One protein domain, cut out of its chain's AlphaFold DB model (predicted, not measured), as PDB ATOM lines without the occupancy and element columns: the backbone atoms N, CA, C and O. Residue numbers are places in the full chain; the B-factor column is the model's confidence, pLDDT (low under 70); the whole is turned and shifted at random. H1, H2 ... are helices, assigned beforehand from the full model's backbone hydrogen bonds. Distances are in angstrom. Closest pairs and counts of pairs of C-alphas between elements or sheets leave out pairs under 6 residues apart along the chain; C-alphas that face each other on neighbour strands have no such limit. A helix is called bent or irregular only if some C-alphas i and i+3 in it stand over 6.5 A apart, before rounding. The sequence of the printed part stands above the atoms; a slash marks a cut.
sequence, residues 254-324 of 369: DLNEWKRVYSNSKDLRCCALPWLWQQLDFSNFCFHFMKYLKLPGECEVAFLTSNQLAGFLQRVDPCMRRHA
ATOM      1  N   ASP A 254      35.853 -14.072  -3.579       85.81
ATOM      2  CA  ASP A 254      36.946 -14.041  -2.593       85.81
ATOM      3  C   ASP A 254      36.523 -14.681  -1.257       85.81
ATOM      4  O   ASP A 254      35.749 -14.134  -0.461       85.81
ATOM      5  N   LEU A 255      37.089 -15.855  -0.975       86.19
ATOM      6  CA  LEU A 255      36.872 -16.598   0.268       86.19
ATOM      7  C   LEU A 255      37.372 -15.867   1.523       86.19
ATOM      8  O   LEU A 255      36.858 -16.127   2.616       86.19
ATOM      9  N   ASN A 256      38.371 -14.989   1.420       87.00
ATOM     10  CA  ASN A 256      38.856 -14.234   2.578       87.00
ATOM     11  C   ASN A 256      37.861 -13.146   2.974       87.00
ATOM     12  O   ASN A 256      37.617 -12.938   4.167       87.00
ATOM     13  N   GLU A 257      37.237 -12.502   1.986       89.75
ATOM     14  CA  GLU A 257      36.167 -11.545   2.237       89.75
ATOM     15  C   GLU A 257      34.941 -12.237   2.838       89.75
ATOM     16  O   GLU A 257      34.422 -11.770   3.854       89.75
ATOM     17  N   TRP A 258      34.562 -13.410   2.317       90.00
ATOM     18  CA  TRP A 258      33.497 -14.219   2.914       90.00
ATOM     19  C   TRP A 258      33.753 -14.525   4.391       90.00
ATOM     20  O   TRP A 258      32.900 -14.272   5.242       90.00
ATOM     21  N   LYS A 259      34.952 -15.019   4.724       88.62
ATOM     22  CA  LYS A 259      35.350 -15.320   6.110       88.62
ATOM     23  C   LYS A 259      35.254 -14.092   7.012       88.62
ATOM     24  O   LYS A 259      34.816 -14.211   8.159       88.62
ATOM     25  N   ARG A 260      35.635 -12.918   6.499       89.88
ATOM     26  CA  ARG A 260      35.543 -11.642   7.218       89.88
ATOM     27  C   ARG A 260      34.088 -11.248   7.469       89.88
ATOM     28  O   ARG A 260      33.756 -10.866   8.589       89.88
ATOM     29  N   VAL A 261      33.228 -11.352   6.457       90.00
ATOM     30  CA  VAL A 261      31.795 -11.036   6.570       90.00
ATOM     31  C   VAL A 261      31.109 -11.998   7.540       90.00
ATOM     32  O   VAL A 261      30.398 -11.543   8.436       90.00
ATOM     33  N   TYR A 262      31.368 -13.301   7.421       90.31
ATOM     34  CA  TYR A 262      30.806 -14.324   8.302       90.31
ATOM     35  C   TYR A 262      31.220 -14.115   9.766       90.31
ATOM     36  O   TYR A 262      30.364 -14.102  10.643       90.31
ATOM     37  N   SER A 263      32.513 -13.889  10.035       86.56
ATOM     38  CA  SER A 263      33.037 -13.790  11.412       86.56
ATOM     39  C   SER A 263      32.643 -12.495  12.130       86.56
ATOM     40  O   SER A 263      32.548 -12.478  13.354       86.56
ATOM     41  N   ASN A 264      32.416 -11.407  11.387       89.75
ATOM     42  CA  ASN A 264      32.075 -10.103  11.967       89.75
ATOM     43  C   ASN A 264      30.562  -9.865  12.092       89.75
ATOM     44  O   ASN A 264      30.138  -8.946  12.797       89.75
ATOM     45  N   SER A 265      29.735 -10.663  11.413       87.69
ATOM     46  CA  SER A 265      28.280 -10.510  11.442       87.69
ATOM     47  C   SER A 265      27.682 -11.211  12.661       87.69
ATOM     48  O   SER A 265      27.776 -12.427  12.789       87.69
ATOM     49  N   LYS A 266      27.002 -10.463  13.539       79.44
ATOM     50  CA  LYS A 266      26.239 -11.054  14.658       79.44
ATOM     51  C   LYS A 266      24.964 -11.763  14.193       79.44
ATOM     52  O   LYS A 266      24.566 -12.752  14.795       79.44
ATOM     53  N   ASP A 267      24.336 -11.259  13.128       82.19
ATOM     54  CA  ASP A 267      23.167 -11.876  12.504       82.19
ATOM     55  C   ASP A 267      23.550 -12.521  11.167       82.19
ATOM     56  O   ASP A 267      23.706 -11.864  10.133       82.19
ATOM     57  N   LEU A 268      23.712 -13.843  11.193       84.69
ATOM     58  CA  LEU A 268      24.077 -14.616  10.011       84.69
ATOM     59  C   LEU A 268      22.951 -14.653   8.968       84.69
ATOM     60  O   LEU A 268      23.240 -14.718   7.774       84.69
ATOM     61  N   ARG A 269      21.678 -14.602   9.388       80.00
ATOM     62  CA  ARG A 269      20.532 -14.765   8.479       80.00
ATOM     63  C   ARG A 269      20.237 -13.499   7.696       80.00
ATOM     64  O   ARG A 269      19.955 -13.590   6.505       80.00
ATOM     65  N   CYS A 270      20.310 -12.346   8.351       80.75
ATOM     66  CA  CYS A 270      19.960 -11.074   7.727       80.75
ATOM     67  C   CYS A 270      21.152 -10.346   7.091       80.75
ATOM     68  O   CYS A 270      20.927  -9.461   6.269       80.75
ATOM     69  N   CYS A 271      22.399 -10.709   7.422       81.81
ATOM     70  CA  CYS A 271      23.587 -10.020   6.899       81.81
ATOM     71  C   CYS A 271      24.523 -10.938   6.102       81.81
ATOM     72  O   CYS A 271      24.779 -10.677   4.928       81.81
ATOM     73  N   ALA A 272      25.017 -12.027   6.701       86.81
ATOM     74  CA  ALA A 272      26.047 -12.855   6.066       86.81
ATOM     75  C   ALA A 272      25.503 -13.712   4.908       86.81
ATOM     76  O   ALA A 272      26.074 -13.718   3.820       86.81
ATOM     77  N   LEU A 273      24.384 -14.416   5.104       88.38
ATOM     78  CA  LEU A 273      23.816 -15.284   4.065       88.38
ATOM     79  C   LEU A 273      23.365 -14.523   2.804       88.38
ATOM     80  O   LEU A 273      23.652 -15.011   1.713       88.38
ATOM     81  N   PRO A 274      22.720 -13.341   2.885       91.06
ATOM     82  CA  PRO A 274      22.408 -12.558   1.690       91.06
ATOM     83  C   PRO A 274      23.650 -12.180   0.877       91.06
ATOM     84  O   PRO A 274      23.626 -12.293  -0.345       91.06
ATOM     85  N   TRP A 275      24.746 -11.798   1.544       89.38
ATOM     86  CA  TRP A 275      26.021 -11.516   0.878       89.38
ATOM     87  C   TRP A 275      26.573 -12.763   0.175       89.38
ATOM     88  O   TRP A 275      26.973 -12.687  -0.986       89.38
ATOM     89  N   LEU A 276      26.524 -13.924   0.845       90.19
ATOM     90  CA  LEU A 276      26.968 -15.198   0.274       90.19
ATOM     91  C   LEU A 276      26.231 -15.496  -1.030       90.19
ATOM     92  O   LEU A 276      26.872 -15.718  -2.045       90.19
ATOM     93  N   TRP A 277      24.898 -15.456  -1.020       88.81
ATOM     94  CA  TRP A 277      24.100 -15.790  -2.203       88.81
ATOM     95  C   TRP A 277      24.299 -14.826  -3.378       88.81
ATOM     96  O   TRP A 277      24.102 -15.233  -4.517       88.81
ATOM     97  N   GLN A 278      24.694 -13.576  -3.121       89.75
ATOM     98  CA  GLN A 278      24.989 -12.600  -4.177       89.75
ATOM     99  C   GLN A 278      26.356 -12.820  -4.832       89.75
ATOM    100  O   GLN A 278      26.502 -12.553  -6.020       89.75
ATOM    101  N   GLN A 279      27.350 -13.273  -4.065       87.75
ATOM    102  CA  GLN A 279      28.735 -13.432  -4.526       87.75
ATOM    103  C   GLN A 279      29.096 -14.881  -4.879       87.75
ATOM    104  O   GLN A 279      30.182 -15.135  -5.396       87.75
ATOM    105  N   LEU A 280      28.218 -15.843  -4.583       87.12
ATOM    106  CA  LEU A 280      28.491 -17.259  -4.791       87.12
ATOM    107  C   LEU A 280      28.533 -17.609  -6.279       87.12
ATOM    108  O   LEU A 280      27.540 -17.521  -6.999       87.12
ATOM    109  N   ASP A 281      29.685 -18.113  -6.699       85.81
ATOM    110  CA  ASP A 281      29.905 -18.646  -8.033       85.81
ATOM    111  C   ASP A 281      29.732 -20.172  -8.036       85.81
ATOM    112  O   ASP A 281      30.639 -20.918  -7.663       85.81
ATOM    113  N   PHE A 282      28.566 -20.643  -8.483       83.75
ATOM    114  CA  PHE A 282      28.243 -22.074  -8.558       83.75
ATOM    115  C   PHE A 282      29.094 -22.866  -9.563       83.75
ATOM    116  O   PHE A 282      29.038 -24.096  -9.558       83.75
ATOM    117  N   SER A 283      29.852 -22.199 -10.440       81.62
ATOM    118  CA  SER A 283      30.752 -22.893 -11.368       81.62
ATOM    119  C   SER A 283      32.029 -23.384 -10.680       81.62
ATOM    120  O   SER A 283      32.567 -24.421 -11.063       81.62
ATOM    121  N   ASN A 284      32.468 -22.679  -9.632       81.38
ATOM    122  CA  ASN A 284      33.704 -22.964  -8.899       81.38
ATOM    123  C   ASN A 284      33.459 -23.471  -7.470       81.38
ATOM    124  O   ASN A 284      34.280 -24.215  -6.934       81.38
ATOM    125  N   PHE A 285      32.332 -23.104  -6.856       85.00
ATOM    126  CA  PHE A 285      31.994 -23.475  -5.485       85.00
ATOM    127  C   PHE A 285      30.711 -24.300  -5.409       85.00
ATOM    128  O   PHE A 285      29.733 -24.065  -6.115       85.00
ATOM    129  N   CYS A 286      30.695 -25.252  -4.483       85.56
ATOM    130  CA  CYS A 286      29.532 -26.067  -4.167       85.56
ATOM    131  C   CYS A 286      29.386 -26.229  -2.649       85.56
ATOM    132  O   CYS A 286      30.345 -26.099  -1.886       85.56
ATOM    133  N   PHE A 287      28.164 -26.515  -2.201       89.06
ATOM    134  CA  PHE A 287      27.895 -26.796  -0.796       89.06
ATOM    135  C   PHE A 287      27.977 -28.290  -0.519       89.06
ATOM    136  O   PHE A 287      27.347 -29.101  -1.197       89.06
ATOM    137  N   HIS A 288      28.692 -28.640   0.545       85.56
ATOM    138  CA  HIS A 288      28.731 -29.992   1.078       85.56
ATOM    139  C   HIS A 288      28.212 -29.999   2.511       85.56
ATOM    140  O   HIS A 288      28.636 -29.201   3.344       85.56
ATOM    141  N   PHE A 289      27.310 -30.934   2.801       86.25
ATOM    142  CA  PHE A 289      26.872 -31.227   4.157       86.25
ATOM    143  C   PHE A 289      27.452 -32.573   4.582       86.25
ATOM    144  O   PHE A 289      27.206 -33.596   3.943       86.25
ATOM    145  N   MET A 290      28.231 -32.569   5.660       82.06
ATOM    146  CA  MET A 290      28.850 -33.770   6.209       82.06
ATOM    147  C   MET A 290      28.242 -34.061   7.573       82.06
ATOM    148  O   MET A 290      28.333 -33.250   8.491       82.06
ATOM    149  N   LYS A 291      27.638 -35.241   7.716       83.50
ATOM    150  CA  LYS A 291      27.189 -35.748   9.011       83.50
ATOM    151  C   LYS A 291      28.206 -36.760   9.514       83.50
ATOM    152  O   LYS A 291      28.401 -37.795   8.882       83.50
ATOM    153  N   TYR A 292      28.826 -36.468  10.652       83.56
ATOM    154  CA  TYR A 292      29.699 -37.428  11.314       83.56
ATOM    155  C   TYR A 292      28.866 -38.611  11.827       83.56
ATOM    156  O   TYR A 292      27.932 -38.437  12.616       83.56
ATOM    157  N   LEU A 293      29.169 -39.810  11.329       79.75
ATOM    158  CA  LEU A 293      28.533 -41.050  11.760       79.75
ATOM    159  C   LEU A 293      29.286 -41.573  12.984       79.75
ATOM    160  O   LEU A 293      30.292 -42.258  12.850       79.75
ATOM    161  N   LYS A 294      28.799 -41.202  14.170       81.25
ATOM    162  CA  LYS A 294      29.348 -41.621  15.465       81.25
ATOM    163  C   LYS A 294      29.257 -43.145  15.641       81.25
ATOM    164  O   LYS A 294      28.178 -43.712  15.441       81.25
ATOM    165  N   LEU A 295      30.346 -43.775  16.087       78.38
ATOM    166  CA  LEU A 295      30.333 -45.164  16.554       78.38
ATOM    167  C   LEU A 295      29.827 -45.262  18.011       78.38
ATOM    168  O   LEU A 295      29.880 -44.279  18.762       78.38
ATOM    169  N   PRO A 296      29.315 -46.431  18.446       78.00
ATOM    170  CA  PRO A 296      28.945 -46.648  19.844       78.00
ATOM    171  C   PRO A 296      30.141 -46.387  20.778       78.00
ATOM    172  O   PRO A 296      31.215 -46.935  20.561       78.00
ATOM    173  N   GLY A 297      29.959 -45.547  21.803       78.06
ATOM    174  CA  GLY A 297      31.011 -45.179  22.766       78.06
ATOM    175  C   GLY A 297      31.866 -43.953  22.401       78.06
ATOM    176  O   GLY A 297      32.624 -43.468  23.235       78.06
ATOM    177  N   GLU A 298      31.748 -43.399  21.190       81.75
ATOM    178  CA  GLU A 298      32.514 -42.204  20.793       81.75
ATOM    179  C   GLU A 298      31.784 -40.896  21.117       81.75
ATOM    180  O   GLU A 298      30.561 -40.861  21.220       81.75
ATOM    181  N   CYS A 299      32.506 -39.775  21.213       76.56
ATOM    182  CA  CYS A 299      31.928 -38.422  21.261       76.56
ATOM    183  C   CYS A 299      30.787 -38.237  22.291       76.56
ATOM    184  O   CYS A 299      29.822 -37.516  22.032       76.56
ATOM    185  N   GLU A 300      30.848 -38.931  23.433       77.62
ATOM    186  CA  GLU A 300      29.802 -38.897  24.471       77.62
ATOM    187  C   GLU A 300      29.772 -37.567  25.226       77.62
ATOM    188  O   GLU A 300      28.708 -37.067  25.588       77.62
ATOM    189  N   VAL A 301      30.943 -36.955  25.405       80.50
ATOM    190  CA  VAL A 301      31.109 -35.692  26.125       80.50
ATOM    191  C   VAL A 301      31.453 -34.587  25.132       80.50
ATOM    192  O   VAL A 301      32.546 -34.564  24.572       80.50
ATOM    193  N   ALA A 302      30.544 -33.628  24.942       76.88
ATOM    194  CA  ALA A 302      30.687 -32.607  23.900       76.88
ATOM    195  C   ALA A 302      31.929 -31.721  24.040       76.88
ATOM    196  O   ALA A 302      32.518 -31.356  23.028       76.88
ATOM    197  N   PHE A 303      32.358 -31.402  25.265       78.31
ATOM    198  CA  PHE A 303      33.585 -30.629  25.473       78.31
ATOM    199  C   PHE A 303      34.833 -31.400  25.013       78.31
ATOM    200  O   PHE A 303      35.682 -30.841  24.323       78.31
ATOM    201  N   LEU A 304      34.917 -32.703  25.317       81.50
ATOM    202  CA  LEU A 304      36.011 -33.555  24.835       81.50
ATOM    203  C   LEU A 304      35.985 -33.663  23.307       81.50
ATOM    204  O   LEU A 304      37.022 -33.510  22.664       81.50
ATOM    205  N   THR A 305      34.798 -33.837  22.724       85.38
ATOM    206  CA  THR A 305      34.606 -33.847  21.267       85.38
ATOM    207  C   THR A 305      35.039 -32.526  20.626       85.38
ATOM    208  O   THR A 305      35.713 -32.533  19.600       85.38
ATOM    209  N   SER A 306      34.705 -31.386  21.238       85.06
ATOM    210  CA  SER A 306      35.091 -30.057  20.748       85.06
ATOM    211  C   SER A 306      36.614 -29.867  20.752       85.06
ATOM    212  O   SER A 306      37.177 -29.383  19.768       85.06
ATOM    213  N   ASN A 307      37.308 -30.347  21.788       85.31
ATOM    214  CA  ASN A 307      38.773 -30.305  21.852       85.31
ATOM    215  C   ASN A 307      39.430 -31.198  20.786       85.31
ATOM    216  O   ASN A 307      40.381 -30.780  20.120       85.31
ATOM    217  N   GLN A 308      38.914 -32.415  20.587       85.38
ATOM    218  CA  GLN A 308      39.400 -33.309  19.530       85.38
ATOM    219  C   GLN A 308      39.194 -32.702  18.139       85.38
ATOM    220  O   GLN A 308      40.087 -32.777  17.288       85.38
ATOM    221  N   LEU A 309      38.049 -32.047  17.927       85.06
ATOM    222  CA  LEU A 309      37.726 -31.356  16.686       85.06
ATOM    223  C   LEU A 309      38.683 -30.189  16.409       85.06
ATOM    224  O   LEU A 309      39.169 -30.048  15.285       85.06
ATOM    225  N   ALA A 310      39.007 -29.384  17.423       81.81
ATOM    226  CA  ALA A 310      39.987 -28.308  17.287       81.81
ATOM    227  C   ALA A 310      41.362 -28.853  16.855       81.81
ATOM    228  O   ALA A 310      41.979 -28.325  15.927       81.81
ATOM    229  N   GLY A 311      41.804 -29.963  17.458       82.62
ATOM    230  CA  GLY A 311      43.036 -30.647  17.058       82.62
ATOM    231  C   GLY A 311      42.980 -31.215  15.634       82.62
ATOM    232  O   GLY A 311      43.969 -31.153  14.906       82.62
ATOM    233  N   PHE A 312      41.829 -31.738  15.201       84.00
ATOM    234  CA  PHE A 312      41.627 -32.188  13.821       84.00
ATOM    235  C   PHE A 312      41.796 -31.036  12.823       84.00
ATOM    236  O   PHE A 312      42.580 -31.159  11.884       84.00
ATOM    237  N   LEU A 313      41.150 -29.891  13.063       81.31
ATOM    238  CA  LEU A 313      41.240 -28.717  12.187       81.31
ATOM    239  C   LEU A 313      42.670 -28.187  12.041       81.31
ATOM    240  O   LEU A 313      43.043 -27.720  10.963       81.31
ATOM    241  N   GLN A 314      43.489 -28.292  13.091       80.12
ATOM    242  CA  GLN A 314      44.908 -27.930  13.039       80.12
ATOM    243  C   GLN A 314      45.722 -28.834  12.104       80.12
ATOM    244  O   GLN A 314      46.661 -28.345  11.475       80.12
ATOM    245  N   ARG A 315      45.336 -30.108  11.973       82.44
ATOM    246  CA  ARG A 315      45.995 -31.099  11.106       82.44
ATOM    247  C   ARG A 315      45.465 -31.124   9.674       82.44
ATOM    248  O   ARG A 315      46.126 -31.691   8.810       82.44
ATOM    249  N   VAL A 316      44.295 -30.535   9.413       79.12
ATOM    250  CA  VAL A 316      43.771 -30.381   8.048       79.12
ATOM    251  C   VAL A 316      44.778 -29.606   7.198       79.12
ATOM    252  O   VAL A 316      45.295 -28.573   7.634       79.12
ATOM    253  N   ASP A 317      45.019 -30.116   5.988       75.38
ATOM    254  CA  ASP A 317      46.002 -29.600   5.037       75.38
ATOM    255  C   ASP A 317      45.893 -28.063   4.893       75.38
ATOM    256  O   ASP A 317      44.800 -27.538   4.628       75.38
ATOM    257  N   PRO A 318      47.006 -27.317   5.041       73.12
ATOM    258  CA  PRO A 318      47.047 -25.871   4.823       73.12
ATOM    259  C   PRO A 318      46.471 -25.418   3.473       73.12
ATOM    260  O   PRO A 318      45.956 -24.303   3.362       73.12
ATOM    261  N   CYS A 319      46.529 -26.264   2.444       72.31
ATOM    262  CA  CYS A 319      45.887 -26.025   1.159       72.31
ATOM    263  C   CYS A 319      44.366 -25.879   1.270       72.31
ATOM    264  O   CYS A 319      43.794 -24.941   0.713       72.31
ATOM    265  N   MET A 320      43.704 -26.769   2.014       77.62
ATOM    266  CA  MET A 320      42.245 -26.764   2.135       77.62
ATOM    267  C   MET A 320      41.751 -25.466   2.782       77.62
ATOM    268  O   MET A 320      40.719 -24.929   2.393       77.62
ATOM    269  N   ARG A 321      42.527 -24.890   3.710       76.50
ATOM    270  CA  ARG A 321      42.189 -23.609   4.355       76.50
ATOM    271  C   ARG A 321      42.155 -22.427   3.384       76.50
ATOM    272  O   ARG A 321      41.493 -21.434   3.691       76.50
ATOM    273  N   ARG A 322      42.853 -22.509   2.245       77.69
ATOM    274  CA  ARG A 322      42.842 -21.467   1.204       77.69
ATOM    275  C   ARG A 322      41.597 -21.549   0.320       77.69
ATOM    276  O   ARG A 322      41.045 -20.509  -0.012       77.69
ATOM    277  N   HIS A 323      41.140 -22.765   0.019       83.12
ATOM    278  CA  HIS A 323      40.097 -23.028  -0.984       83.12
ATOM    279  C   HIS A 323      38.737 -23.428  -0.410       83.12
ATOM    280  O   HIS A 323      37.773 -23.561  -1.156       83.12
ATOM    281  N   ALA A 324      38.630 -23.618   0.906       86.50
ATOM    282  CA  ALA A 324      37.385 -24.012   1.552       86.50
ATOM    283  C   ALA A 324      37.069 -23.160   2.786       86.50
ATOM    284  O   ALA A 324      37.942 -22.614   3.473       86.50
TER     285      ALA A 324
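What this domain is: This is residues 254 to 324 of the 369 residues of an uncharacterized protein of Eimeria tenella (UniProt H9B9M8). An open frame: the helical hairpin of H1 and H2 makes one end, a long link runs out to the far end, and H3 and H4 lead back towards H1. The 71 printed residues, with four named helices in the order H1 to H4 and no named strand, are all helix in class. The whole is loose, radius of gyration of the C-alphas 15.5 A, spanning 43 by 28 by 19 A.

How they stand to each other: H1, residues 255 to 264, and H2, residues 268 to 279, touch, closest at the C-alphas of Tyr 262 and Ala 272, 5.5 A. They run opposite ways at a shallow tilt of 14 degrees. H3, residues 302 to 315, touches no helix. H4, residues 318 to 323, is close to but not clearly touching H1; the closest C-alphas, of Leu 255 and His 323, are 7.3 A apart. Every O i to N i+4 pair is within hydrogen-bond range in H1 and H3, 5 of 8 in H2, and 0 of 2 in H4, with 3 of 3 O i to N i+3.

Where its parts are: H1, 14.2 A long, begins at C-alpha 255 (36.872, -16.598, 0.268). H2, 15.3 A, is only just irregular: C-alphas 270 and 273 are 6.8 A apart. H3 measures 20.0 A. H4, 9.5 A, ends at C-alpha 323 (40.097, -23.028, -0.984).

The domain as a whole: The two farthest C-alphas, of Gln 278 and Gly 297, are 42.7 A apart. The link H2 to H3 is long, 22 residues. The printed part has no cut, and no printed residue is under pLDDT 70.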